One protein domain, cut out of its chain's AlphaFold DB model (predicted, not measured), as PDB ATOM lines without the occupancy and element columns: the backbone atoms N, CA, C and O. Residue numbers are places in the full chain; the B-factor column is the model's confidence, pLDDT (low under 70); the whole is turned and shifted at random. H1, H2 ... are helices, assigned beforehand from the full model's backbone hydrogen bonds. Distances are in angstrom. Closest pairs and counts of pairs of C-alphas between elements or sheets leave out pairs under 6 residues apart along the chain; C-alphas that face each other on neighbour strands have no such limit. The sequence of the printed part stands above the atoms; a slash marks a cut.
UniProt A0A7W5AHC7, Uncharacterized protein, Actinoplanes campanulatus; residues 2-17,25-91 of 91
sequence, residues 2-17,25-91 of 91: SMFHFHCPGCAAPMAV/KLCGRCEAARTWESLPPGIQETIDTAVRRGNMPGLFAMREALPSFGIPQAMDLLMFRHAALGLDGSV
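Overview. This is residues 2 to 17 and 25 to 91 of the 91 residues of an uncharacterized protein of Actinoplanes campanulatus (UniProt A0A7W5AHC7). Four short helices make a small, crossed cluster, with H4 packed across the helical hairpin of H2 and H3 and with H1 on another side of H4, while a long loop at the beginning, residues 2 to 17, comes in toward the helices, turns and leads away again. That loop makes the length of the outline, which spans 46 by 28 by 19 A and is elongated. The printed part has 83 residues with four named helices, in the order H1, H2, H3, H4, and no named strand; the class is all helix. The whole is compact, with a radius of gyration of the C-alphas of 13.1 A.

Arrangement. Start at residues 2 to 17, which hold no named element; after the cut, look for H1, residues 31 to 38. H1 touches H4, residues 71 to 85, about perpendicular at 76 degrees; the closest C-alphas are those of Ala 32 and Leu 77, 4.9 A apart, and H4 touches H1 with residues 76 to 80 alone. Next comes H2, residues 41 to 53, close to H1 but not clearly touching it, with the C-alphas of Trp 36 and Gln 44 the closest at 7.1 A. H2 forms a hairpin with H3, residues 55 to 65: they touch at a shallow tilt of 22 degrees, opposite ways, and the closest C-alphas are those of Val 51 and Gly 58, 4.1 A apart. H3 touches H4 at a steep tilt of 64 degrees, opposite ways, closest at the C-alphas of Met 62 and Ala 74, 5.8 A apart. H2 touches H4 with residues 48 to 51 alone, about perpendicular at 86 degrees, with the C-alphas of Val 51 and His 82 the closest at 7.1 A. H4 is the hub, touching three helices; H1 and H3 are apart. The packing is mostly crossed: of 4 touching pairs, 1 is at a shallow tilt. In H1, H2, H3 and H4 every O i to N i+4 pair is within hydrogen-bond range.

Along the chain. Find C-alpha 31 at (217.049, 190.924, 156.190); from there H1 runs 10.6 A to Ser 38. H2 begins at Pro 41, with its C-alpha at (217.060, 189.894, 138.209), and runs 18.2 A to Arg 53. H3 runs 15.0 A from Asn 55 to Ala 65. H4, the longest with 15 residues, runs 21.0 A from Ile 71 to Leu 85, where you find C-alpha 85 at (203.734, 188.826, 146.250).

Size, cuts and confidence. The two C-alphas farthest apart are those of Ser 2 and Gly 42, at 46.8 A. Residues 18 to 24 are not printed, and C-alphas 17 and 25 are 13.9 A apart across this cut. The links from H1 to H2, H2 to H3 and H3 to H4 are tight. The mean pLDDT of the printed part is 76.3; look for values under 70 at residues 2 to 17, 25 to 30 and 88 to 91.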
ATOM      1  N   SER A   2     214.956 188.988 184.314       46.31
ATOM      2  CA  SER A   2     215.198 189.687 183.044       46.31
ATOM      3  C   SER A   2     214.488 188.955 181.908       46.31
ATOM      4  O   SER A   2     214.850 187.831 181.575       46.31
ATOM      5  N   MET A   3     213.453 189.579 181.347       51.44
ATOM      6  CA  MET A   3     212.683 189.038 180.229       51.44
ATOM      7  C   MET A   3     213.354 189.464 178.921       51.44
ATOM      8  O   MET A   3     213.385 190.641 178.581       51.44
ATOM      9  N   PHE A   4     213.956 188.515 178.218       51.66
ATOM     10  CA  PHE A   4     214.744 188.784 177.017       51.66
ATOM     11  C   PHE A   4     213.892 189.143 175.780       51.66
ATOM     12  O   PHE A   4     212.778 188.636 175.637       51.66
ATOM     13  N   HIS A   5     214.440 189.936 174.847       56.72
ATOM     14  CA  HIS A   5     213.812 190.369 173.579       56.72
ATOM     15  C   HIS A   5     214.719 190.058 172.353       56.72
ATOM     16  O   HIS A   5     215.923 189.882 172.526       56.72
ATOM     17  N   PHE A   6     214.175 189.945 171.129       60.59
ATOM     18  CA  PHE A   6     214.844 189.365 169.936       60.59
ATOM     19  C   PHE A   6     214.238 189.887 168.599       60.59
ATOM     20  O   PHE A   6     213.159 190.457 168.649       60.59
ATOM     21  N   HIS A   7     214.911 189.812 167.432       67.38
ATOM     22  CA  HIS A   7     214.504 190.485 166.158       67.38
ATOM     23  C   HIS A   7     215.014 189.703 164.883       67.38
ATOM     24  O   HIS A   7     215.304 188.527 165.005       67.38
ATOM     25  N   CYS A   8     215.070 190.228 163.637       59.66
ATOM     26  CA  CYS A   8     214.070 189.794 162.629       59.66
ATOM     27  C   CYS A   8     214.428 189.961 161.068       59.66
ATOM     28  O   CYS A   8     215.070 190.975 160.822       59.66
ATOM     29  N   PRO A   9     213.996 189.157 159.997       57.66
ATOM     30  CA  PRO A   9     214.315 189.388 158.565       57.66
ATOM     31  C   PRO A   9     213.243 189.616 157.412       57.66
ATOM     32  O   PRO A   9     213.624 190.111 156.371       57.66
ATOM     33  N   GLY A  10     211.916 189.490 157.532       56.97
ATOM     34  CA  GLY A  10     210.941 190.168 156.612       56.97
ATOM     35  C   GLY A  10     210.864 191.730 156.660       56.97
ATOM     36  O   GLY A  10     211.524 192.412 155.888       56.97
ATOM     37  N   CYS A  11     210.061 192.326 157.564       59.44
ATOM     38  CA  CYS A  11     209.825 193.795 157.641       59.44
ATOM     39  C   CYS A  11     209.497 194.367 159.065       59.44
ATOM     40  O   CYS A  11     208.333 194.498 159.424       59.44
ATOM     41  N   ALA A  12     210.522 194.645 159.895       59.09
ATOM     42  CA  ALA A  12     210.541 195.121 161.312       59.09
ATOM     43  C   ALA A  12     209.614 194.465 162.393       59.09
ATOM     44  O   ALA A  12     208.398 194.627 162.339       59.09
ATOM     45  N   ALA A  13     210.172 193.820 163.450       62.38
ATOM     46  CA  ALA A  13     209.448 193.449 164.703       62.38
ATOM     47  C   ALA A  13     210.314 192.992 165.920       62.38
ATOM     48  O   ALA A  13     211.299 192.283 165.724       62.38
ATOM     49  N   PRO A  14     209.877 193.331 167.156       64.50
ATOM     50  CA  PRO A  14     209.690 192.499 168.364       64.50
ATOM     51  C   PRO A  14     209.747 190.955 168.291       64.50
ATOM     52  O   PRO A  14     208.970 190.409 167.517       64.50
ATOM     53  N   MET A  15     210.521 190.270 169.155       58.41
ATOM     54  CA  MET A  15     210.528 188.819 169.518       58.41
ATOM     55  C   MET A  15     211.197 188.624 170.930       58.41
ATOM     56  O   MET A  15     211.439 189.633 171.593       58.41
ATOM     57  N   ALA A  16     211.516 187.404 171.422       54.97
ATOM     58  CA  ALA A  16     212.108 187.075 172.756       54.97
ATOM     59  C   ALA A  16     213.346 186.122 172.710       54.97
ATOM     60  O   ALA A  16     213.607 185.546 171.671       54.97
ATOM     61  N   VAL A  17     214.139 185.868 173.781       49.88
ATOM     62  CA  VAL A  17     215.274 184.875 173.676       49.88
ATOM     63  C   VAL A  17     214.824 183.428 173.449       49.88
ATOM     64  O   VAL A  17     215.625 182.623 172.996       49.88
ATOM     65  N   LYS A  25     217.949 180.007 160.948       54.84
ATOM     66  CA  LYS A  25     216.874 180.889 160.454       54.84
ATOM     67  C   LYS A  25     217.390 182.288 160.142       54.84
ATOM     68  O   LYS A  25     218.260 182.793 160.847       54.84
ATOM     69  N   LEU A  26     216.801 182.944 159.147       63.25
ATOM     70  CA  LEU A  26     216.712 184.398 159.190       63.25
ATOM     71  C   LEU A  26     215.551 184.668 160.223       63.25
ATOM     72  O   LEU A  26     214.432 184.240 160.031       63.25
ATOM     73  N   CYS A  27     215.719 185.321 161.376       64.56
ATOM     74  CA  CYS A  27     214.840 185.110 162.572       64.56
ATOM     75  C   CYS A  27     213.281 185.444 162.649       64.56
ATOM     76  O   CYS A  27     212.555 184.645 163.248       64.56
ATOM     77  N   GLY A  28     212.771 186.614 162.186       53.41
ATOM     78  CA  GLY A  28     211.344 187.075 161.946       53.41
ATOM     79  C   GLY A  28     211.035 188.211 160.858       53.41
ATOM     80  O   GLY A  28     210.554 187.910 159.772       53.41
ATOM     81  N   ARG A  29     211.362 189.516 161.049       58.75
ATOM     82  CA  ARG A  29     211.113 190.753 160.194       58.75
ATOM     83  C   ARG A  29     212.253 191.893 159.942       58.75
ATOM     84  O   ARG A  29     212.356 192.767 160.791       58.75
ATOM     85  N   CYS A  30     213.038 191.958 158.814       62.72
ATOM     86  CA  CYS A  30     214.065 192.917 158.192       62.72
ATOM     87  C   CYS A  30     215.068 192.457 157.002       62.72
ATOM     88  O   CYS A  30     215.037 193.092 155.953       62.72
ATOM     89  N   GLU A  31     215.984 191.451 157.114       74.12
ATOM     90  CA  GLU A  31     217.049 190.924 156.190       74.12
ATOM     91  C   GLU A  31     216.691 190.118 154.910       74.12
ATOM     92  O   GLU A  31     217.353 190.303 153.895       74.12
ATOM     93  N   ALA A  32     215.687 189.240 154.909       77.75
ATOM     94  CA  ALA A  32     215.214 188.474 153.754       77.75
ATOM     95  C   ALA A  32     214.782 189.406 152.610       77.75
ATOM     96  O   ALA A  32     214.987 189.089 151.440       77.75
ATOM     97  N   ALA A  33     214.278 190.597 152.953       81.50
ATOM     98  CA  ALA A  33     214.033 191.664 151.989       81.50
ATOM     99  C   ALA A  33     215.310 192.087 151.250       81.50
ATOM    100  O   ALA A  33     215.349 192.108 150.023       81.50
ATOM    101  N   ARG A  34     216.392 192.327 151.995       82.06
ATOM    102  CA  ARG A  34     217.692 192.727 151.437       82.06
ATOM    103  C   ARG A  34     218.370 191.592 150.683       82.06
ATOM    104  O   ARG A  34     218.953 191.825 149.630       82.06
ATOM    105  N   THR A  35     218.283 190.365 151.202       85.38
ATOM    106  CA  THR A  35     218.745 189.172 150.489       85.38
ATOM    107  C   THR A  35     218.063 189.093 149.133       85.38
ATOM    108  O   THR A  35     218.762 188.962 148.136       85.38
ATOM    109  N   TRP A  36     216.738 189.246 149.081       87.19
ATOM    110  CA  TRP A  36     216.001 189.244 147.823       87.19
ATOM    111  C   TRP A  36     216.466 190.332 146.853       87.19
ATOM    112  O   TRP A  36     216.818 190.031 145.716       87.19
ATOM    113  N   GLU A  37     216.491 191.584 147.314       89.62
ATOM    114  CA  GLU A  37     216.879 192.747 146.508       89.62
ATOM    115  C   GLU A  37     218.303 192.621 145.940       89.62
ATOM    116  O   GLU A  37     218.586 193.157 144.871       89.62
ATOM    117  N   SER A  38     219.185 191.873 146.617       86.94
ATOM    118  CA  SER A  38     220.559 191.610 146.170       86.94
ATOM    119  C   SER A  38     220.700 190.539 145.078       86.94
ATOM    120  O   SER A  38     221.762 190.441 144.461       86.94
ATOM    121  N   LEU A  39     219.670 189.723 144.827       89.25
ATOM    122  CA  LEU A  39     219.749 188.651 143.832       89.25
ATOM    123  C   LEU A  39     219.743 189.228 142.405       89.25
ATOM    124  O   LEU A  39     219.015 190.188 142.145       89.25
ATOM    125  N   PRO A  40     220.470 188.628 141.441       93.31
ATOM    126  CA  PRO A  40     220.377 189.025 140.037       93.31
ATOM    127  C   PRO A  40     218.926 188.954 139.525       93.31
ATOM    128  O   PRO A  40     218.231 187.998 139.871       93.31
ATOM    129  N   PRO A  41     218.459 189.870 138.652       90.94
ATOM    130  CA  PRO A  41     217.060 189.894 138.209       90.94
ATOM    131  C   PRO A  41     216.546 188.571 137.623       90.94
ATOM    132  O   PRO A  41     215.437 188.164 137.944       90.94
ATOM    133  N   GLY A  42     217.360 187.837 136.854       91.81
ATOM    134  CA  GLY A  42     216.977 186.512 136.341       91.81
ATOM    135  C   GLY A  42     216.875 185.423 137.423       91.81
ATOM    136  O   GLY A  42     216.106 184.474 137.277       91.81
ATOM    137  N   ILE A  43     217.600 185.568 138.536       91.69
ATOM    138  CA  ILE A  43     217.472 184.699 139.715       91.69
ATOM    139  C   ILE A  43     216.224 185.085 140.519       91.69
ATOM    140  O   ILE A  43     215.476 184.196 140.917       91.69
ATOM    141  N   GLN A  44     215.945 186.386 140.681       93.81
ATOM    142  CA  GLN A  44     214.678 186.865 141.243       93.81
ATOM    143  C   GLN A  44     213.486 186.334 140.435       93.81
ATOM    144  O   GLN A  44     212.577 185.748 141.003       93.81
ATOM    145  N   GLU A  45     213.508 186.450 139.107       93.69
ATOM    146  CA  GLU A  45     212.445 185.954 138.226       93.69
ATOM    147  C   GLU A  45     212.283 184.427 138.299       93.69
ATOM    148  O   GLU A  45     211.160 183.926 138.388       93.69
ATOM    149  N   THR A  46     213.394 183.681 138.324       92.88
ATOM    150  CA  THR A  46     213.384 182.216 138.476       92.88
ATOM    151  C   THR A  46     212.750 181.807 139.803       92.88
ATOM    152  O   THR A  46     211.870 180.941 139.830       92.88
ATOM    153  N   ILE A  47     213.150 182.451 140.902       92.81
ATOM    154  CA  ILE A  47     212.616 182.145 142.224       92.81
ATOM    155  C   ILE A  47     211.165 182.616 142.343       92.81
ATOM    156  O   ILE A  47     210.341 181.811 142.746       92.81
ATOM    157  N   ASP A  48     210.792 183.832 141.935       93.56
ATOM    158  CA  ASP A  48     209.395 184.300 141.965       93.56
ATOM    159  C   ASP A  48     208.486 183.393 141.114       93.56
ATOM    160  O   ASP A  48     207.353 183.104 141.501       93.56
ATOM    161  N   THR A  49     208.978 182.880 139.983       92.88
ATOM    162  CA  THR A  49     208.261 181.885 139.166       92.88
ATOM    163  C   THR A  49     208.081 180.561 139.909       92.88
ATOM    164  O   THR A  49     207.013 179.954 139.826       92.88
ATOM    165  N   ALA A  50     209.092 180.103 140.648       92.25
ATOM    166  CA  ALA A  50     209.011 178.895 141.462       92.25
ATOM    167  C   ALA A  50     208.099 179.082 142.692       92.25
ATOM    168  O   ALA A  50     207.243 178.243 142.945       92.25
ATOM    169  N   VAL A  51     208.196 180.221 143.379       91.06
ATOM    170  CA  VAL A  51     207.339 180.658 144.494       91.06
ATOM    171  C   VAL A  51     205.868 180.694 144.064       91.06
ATOM    172  O   VAL A  51     205.020 180.101 144.724       91.06
ATOM    173  N   ARG A  52     205.555 181.262 142.889       89.00
ATOM    174  CA  ARG A  52     204.200 181.228 142.297       89.00
ATOM    175  C   ARG A  52     203.693 179.817 141.969       89.00
ATOM    176  O   ARG A  52     202.485 179.633 141.856       89.00
ATOM    177  N   ARG A  53     204.584 178.834 141.799       86.88
ATOM    178  CA  ARG A  53     204.243 177.407 141.620       86.88
ATOM    179  C   ARG A  53     204.140 176.648 142.951       86.88
ATOM    180  O   ARG A  53     203.681 175.510 142.944       86.88
ATOM    181  N   GLY A  54     204.546 177.257 144.067       83.00
ATOM    182  CA  GLY A  54     204.365 176.749 145.425       83.00
ATOM    183  C   GLY A  54     205.639 176.742 146.275       83.00
ATOM    184  O   GLY A  54     206.762 176.847 145.777       83.00
ATOM    185  N   ASN A  55     205.452 176.536 147.581       82.75
ATOM    186  CA  ASN A  55     206.512 176.598 148.592       82.75
ATOM    187  C   ASN A  55     207.690 175.645 148.331       82.75
ATOM    188  O   ASN A  55     208.840 176.049 148.463       82.75
ATOM    189  N   MET A  56     207.437 174.389 147.946       87.81
ATOM    190  CA  MET A  56     208.513 173.412 147.709       87.81
ATOM    191  C   MET A  56     209.354 173.747 146.462       87.81
ATOM    192  O   MET A  56     210.576 173.809 146.593       87.81
ATOM    193  N   PRO A  57     208.765 174.037 145.279       88.12
ATOM    194  CA  PRO A  57     209.508 174.608 144.157       88.12
ATOM    195  C   PRO A  57     210.275 175.884 144.526       88.12
ATOM    196  O   PRO A  57     211.448 175.994 144.180       88.12
ATOM    197  N   GLY A  58     209.654 176.816 145.261       88.00
ATOM    198  CA  GLY A  58     210.305 178.039 145.741       88.00
ATOM    199  C   GLY A  58     211.517 177.762 146.635       88.00
ATOM    200  O   GLY A  58     212.588 178.312 146.397       88.00
ATOM    201  N   LEU A  59     211.390 176.854 147.607       87.38
ATOM    202  CA  LEU A  59     212.469 176.456 148.513       87.38
ATOM    203  C   LEU A  59     213.620 175.757 147.779       87.38
ATOM    204  O   LEU A  59     214.782 176.016 148.087       87.38
ATOM    205  N   PHE A  60     213.324 174.889 146.807       89.25
ATOM    206  CA  PHE A  60     214.362 174.260 145.988       89.25
ATOM    207  C   PHE A  60     215.062 175.275 145.085       89.25
ATOM    208  O   PHE A  60     216.288 175.305 145.088       89.25
ATOM    209  N   ALA A  61     214.321 176.162 144.414       91.00
ATOM    210  CA  ALA A  61     214.902 177.247 143.625       91.00
ATOM    211  C   ALA A  61     215.774 178.173 144.490       91.00
ATOM    212  O   ALA A  61     216.863 178.558 144.072       91.00
ATOM    213  N   MET A  62     215.353 178.475 145.723       88.44
ATOM    214  CA  MET A  62     216.169 179.223 146.681       88.44
ATOM    215  C   MET A  62     217.406 178.443 147.125       88.44
ATOM    216  O   MET A  62     218.477 179.030 147.172       88.44
ATOM    217  N   ARG A  63     217.321 177.134 147.387       87.50
ATOM    218  CA  ARG A  63     218.489 176.301 147.731       87.50
ATOM    219  C   ARG A  63     219.464 176.133 146.558       87.50
ATOM    220  O   ARG A  63     220.659 175.989 146.776       87.50
ATOM    221  N   GLU A  64     218.975 176.121 145.324       89.25
ATOM    222  CA  GLU A  64     219.798 176.008 144.112       89.25
ATOM    223  C   GLU A  64     220.464 177.340 143.750       89.25
ATOM    224  O   GLU A  64     221.647 177.362 143.413       89.25
ATOM    225  N   ALA A  65     219.743 178.457 143.883       87.12
ATOM    226  CA  ALA A  65     220.285 179.801 143.696       87.12
ATOM    227  C   ALA A  65     221.188 180.258 144.857       87.12
ATOM    228  O   ALA A  65     222.120 181.035 144.649       87.12
ATOM    229  N   LEU A  66     220.914 179.784 146.074       85.06
ATOM    230  CA  LEU A  66     221.624 180.112 147.311       85.06
ATOM    231  C   LEU A  66     222.079 178.818 148.015       85.06
ATOM    232  O   LEU A  66     221.602 178.500 149.103       85.06
ATOM    233  N   PRO A  67     223.030 178.060 147.441       79.69
ATOM    234  CA  PRO A  67     223.483 176.782 148.007       79.69
ATOM    235  C   PRO A  67     224.239 176.931 149.335       79.69
ATOM    236  O   PRO A  67     224.413 175.957 150.064       79.69
ATOM    237  N   SER A  68     224.684 178.146 149.664       78.81
ATOM    238  CA  SER A  68     225.243 178.509 150.970       78.81
ATOM    239  C   SER A  68     224.179 178.768 152.043       78.81
ATOM    240  O   SER A  68     224.525 178.884 153.219       78.81
ATOM    241  N   PHE A  69     222.898 178.867 151.673       75.94
ATOM    242  CA  PHE A  69     221.803 179.030 152.622       75.94
ATOM    243  C   PHE A  69     221.375 177.651 153.115       75.94
ATOM    244  O   PHE A  69     221.004 176.768 152.338       75.94
ATOM    245  N   GLY A  70     221.393 177.467 154.433       76.56
ATOM    246  CA  GLY A  70     220.730 176.327 155.043       76.56
ATOM    247  C   GLY A  70     219.221 176.385 154.801       76.56
ATOM    248  O   GLY A  70     218.644 177.430 154.484       76.56
ATOM    249  N   ILE A  71     218.571 175.232 154.969       74.25
ATOM    250  CA  ILE A  71     217.126 175.080 154.753       74.25
ATOM    251  C   ILE A  71     216.308 176.169 155.466       74.25
ATOM    252  O   ILE A  71     215.432 176.738 154.813       74.25
ATOM    253  N   PRO A  72     216.553 176.511 156.749       75.00
ATOM    254  CA  PRO A  72     215.686 177.470 157.404       75.00
ATOM    255  C   PRO A  72     215.952 178.911 156.918       75.00
ATOM    256  O   PRO A  72     215.001 179.674 156.841       75.00
ATOM    257  N   GLN A  73     217.152 179.265 156.431       76.62
ATOM    258  CA  GLN A  73     217.374 180.586 155.829       76.62
ATOM    259  C   GLN A  73     216.654 180.737 154.486       76.62
ATOM    260  O   GLN A  73     216.074 181.784 154.199       76.62
ATOM    261  N   ALA A  74     216.669 179.683 153.666       81.56
ATOM    262  CA  ALA A  74     215.901 179.647 152.427       81.56
ATOM    263  C   ALA A  74     214.384 179.701 152.706       81.56
ATOM    264  O   ALA A  74     213.658 180.378 151.982       81.56
ATOM    265  N   MET A  75     213.907 179.081 153.794       78.12
ATOM    266  CA  MET A  75     212.514 179.213 154.246       78.12
ATOM    267  C   MET A  75     212.145 180.655 154.607       78.12
ATOM    268  O   MET A  75     211.096 181.133 154.193       78.12
ATOM    269  N   ASP A  76     212.977 181.377 155.350       77.75
ATOM    270  CA  ASP A  76     212.637 182.750 155.741       77.75
ATOM    271  C   ASP A  76     212.695 183.735 154.551       77.75
ATOM    272  O   ASP A  76     211.930 184.704 154.500       77.75
ATOM    273  N   LEU A  77     213.533 183.452 153.544       81.69
ATOM    274  CA  LEU A  77     213.512 184.159 152.259       81.69
ATOM    275  C   LEU A  77     212.230 183.865 151.463       81.69
ATOM    276  O   LEU A  77     211.621 184.784 150.913       81.69
ATOM    277  N   LEU A  78     211.790 182.604 151.455       85.31
ATOM    278  CA  LEU A  78     210.534 182.161 150.846       85.31
ATOM    279  C   LEU A  78     209.332 182.871 151.474       85.31
ATOM    280  O   LEU A  78     208.501 183.418 150.748       85.31
ATOM    281  N   MET A  79     209.284 182.943 152.807       80.88
ATOM    282  CA  MET A  79     208.214 183.630 153.533       80.88
ATOM    283  C   MET A  79     208.176 185.134 153.233       80.88
ATOM    284  O   MET A  79     207.096 185.689 153.049       80.88
ATOM    285  N   PHE A  80     209.332 185.801 153.105       83.44
ATOM    286  CA  PHE A  80     209.361 187.196 152.650       83.44
ATOM    287  C   PHE A  80     208.769 187.363 151.239       83.44
ATOM    288  O   PHE A  80     208.063 188.340 150.984       83.44
ATOM    289  N   ARG A  81     209.024 186.421 150.320       87.81
ATOM    290  CA  ARG A  81     208.510 186.495 148.941       87.81
ATOM    291  C   ARG A  81     207.046 186.145 148.795       87.81
ATOM    292  O   ARG A  81     206.370 186.827 148.029       87.81
ATOM    293  N   HIS A  82     206.533 185.188 149.560       82.69
ATOM    294  CA  HIS A  82     205.089 184.972 149.641       82.69
ATOM    295  C   HIS A  82     204.367 186.249 150.100       82.69
ATOM    296  O   HIS A  82     203.484 186.727 149.384       82.69
ATOM    297  N   ALA A  83     204.839 186.881 151.179       80.81
ATOM    298  CA  ALA A  83     204.265 188.127 151.683       80.81
ATOM    299  C   ALA A  83     204.365 189.288 150.678       80.81
ATOM    300  O   ALA A  83     203.380 189.979 150.417       80.81
ATOM    301  N   ALA A  84     205.531 189.485 150.053       81.25
ATOM    302  CA  ALA A  84     205.744 190.553 149.072       81.25
ATOM    303  C   ALA A  84     204.928 190.378 147.775       81.25
ATOM    304  O   ALA A  84     204.635 191.364 147.101       81.25
ATOM    305  N   LEU A  85     204.562 189.141 147.418       85.00
ATOM    306  CA  LEU A  85     203.734 188.826 146.250       85.00
ATOM    307  C   LEU A  85     202.233 188.699 146.568       85.00
ATOM    308  O   LEU A  85     201.449 188.472 145.647       85.00
ATOM    309  N   GLY A  86     201.824 188.828 147.837       78.88
ATOM    310  CA  GLY A  86     200.435 188.625 148.264       78.88
ATOM    311  C   GLY A  86     199.968 187.165 148.177       78.88
ATOM    312  O   GLY A  86     198.785 186.911 147.972       78.88
ATOM    313  N   LEU A  87     200.893 186.207 148.301       75.88
ATOM    314  CA  LEU A  87     200.650 184.760 148.193       75.88
ATOM    315  C   LEU A  87     200.498 184.070 149.565       75.88
ATOM    316  O   LEU A  87     200.582 182.842 149.655       75.88
ATOM    317  N   ASP A  88     200.276 184.843 150.630       62.31
ATOM    318  CA  ASP A  88     200.013 184.369 151.996       62.31
ATOM    319  C   ASP A  88     198.580 183.803 152.116       62.31
ATOM    320  O   ASP A  88     197.703 184.393 152.748       62.31
ATOM    321  N   GLY A  89     198.313 182.664 151.469       53.12
ATOM    322  CA  GLY A  89     196.973 182.057 151.482       53.12
ATOM    323  C   GLY A  89     196.809 180.670 150.852       53.12
ATOM    324  O   GLY A  89     195.749 180.075 151.025       53.12
ATOM    325  N   SER A  90     197.823 180.134 150.164       47.59
ATOM    326  CA  SER A  90     197.745 178.810 149.526       47.59
ATOM    327  C   SER A  90     198.634 177.787 150.237       47.59
ATOM    328  O   SER A  90     199.856 177.795 150.070       47.59
ATOM    329  N   VAL A  91     197.986 176.912 151.013       45.28
ATOM    330  CA  VAL A  91     198.510 175.605 151.457       45.28
ATOM    331  C   VAL A  91     198.218 174.570 150.374       45.28
ATOM    332  O   VAL A  91     197.076 174.593 149.867       45.28
TER     333      VAL A  91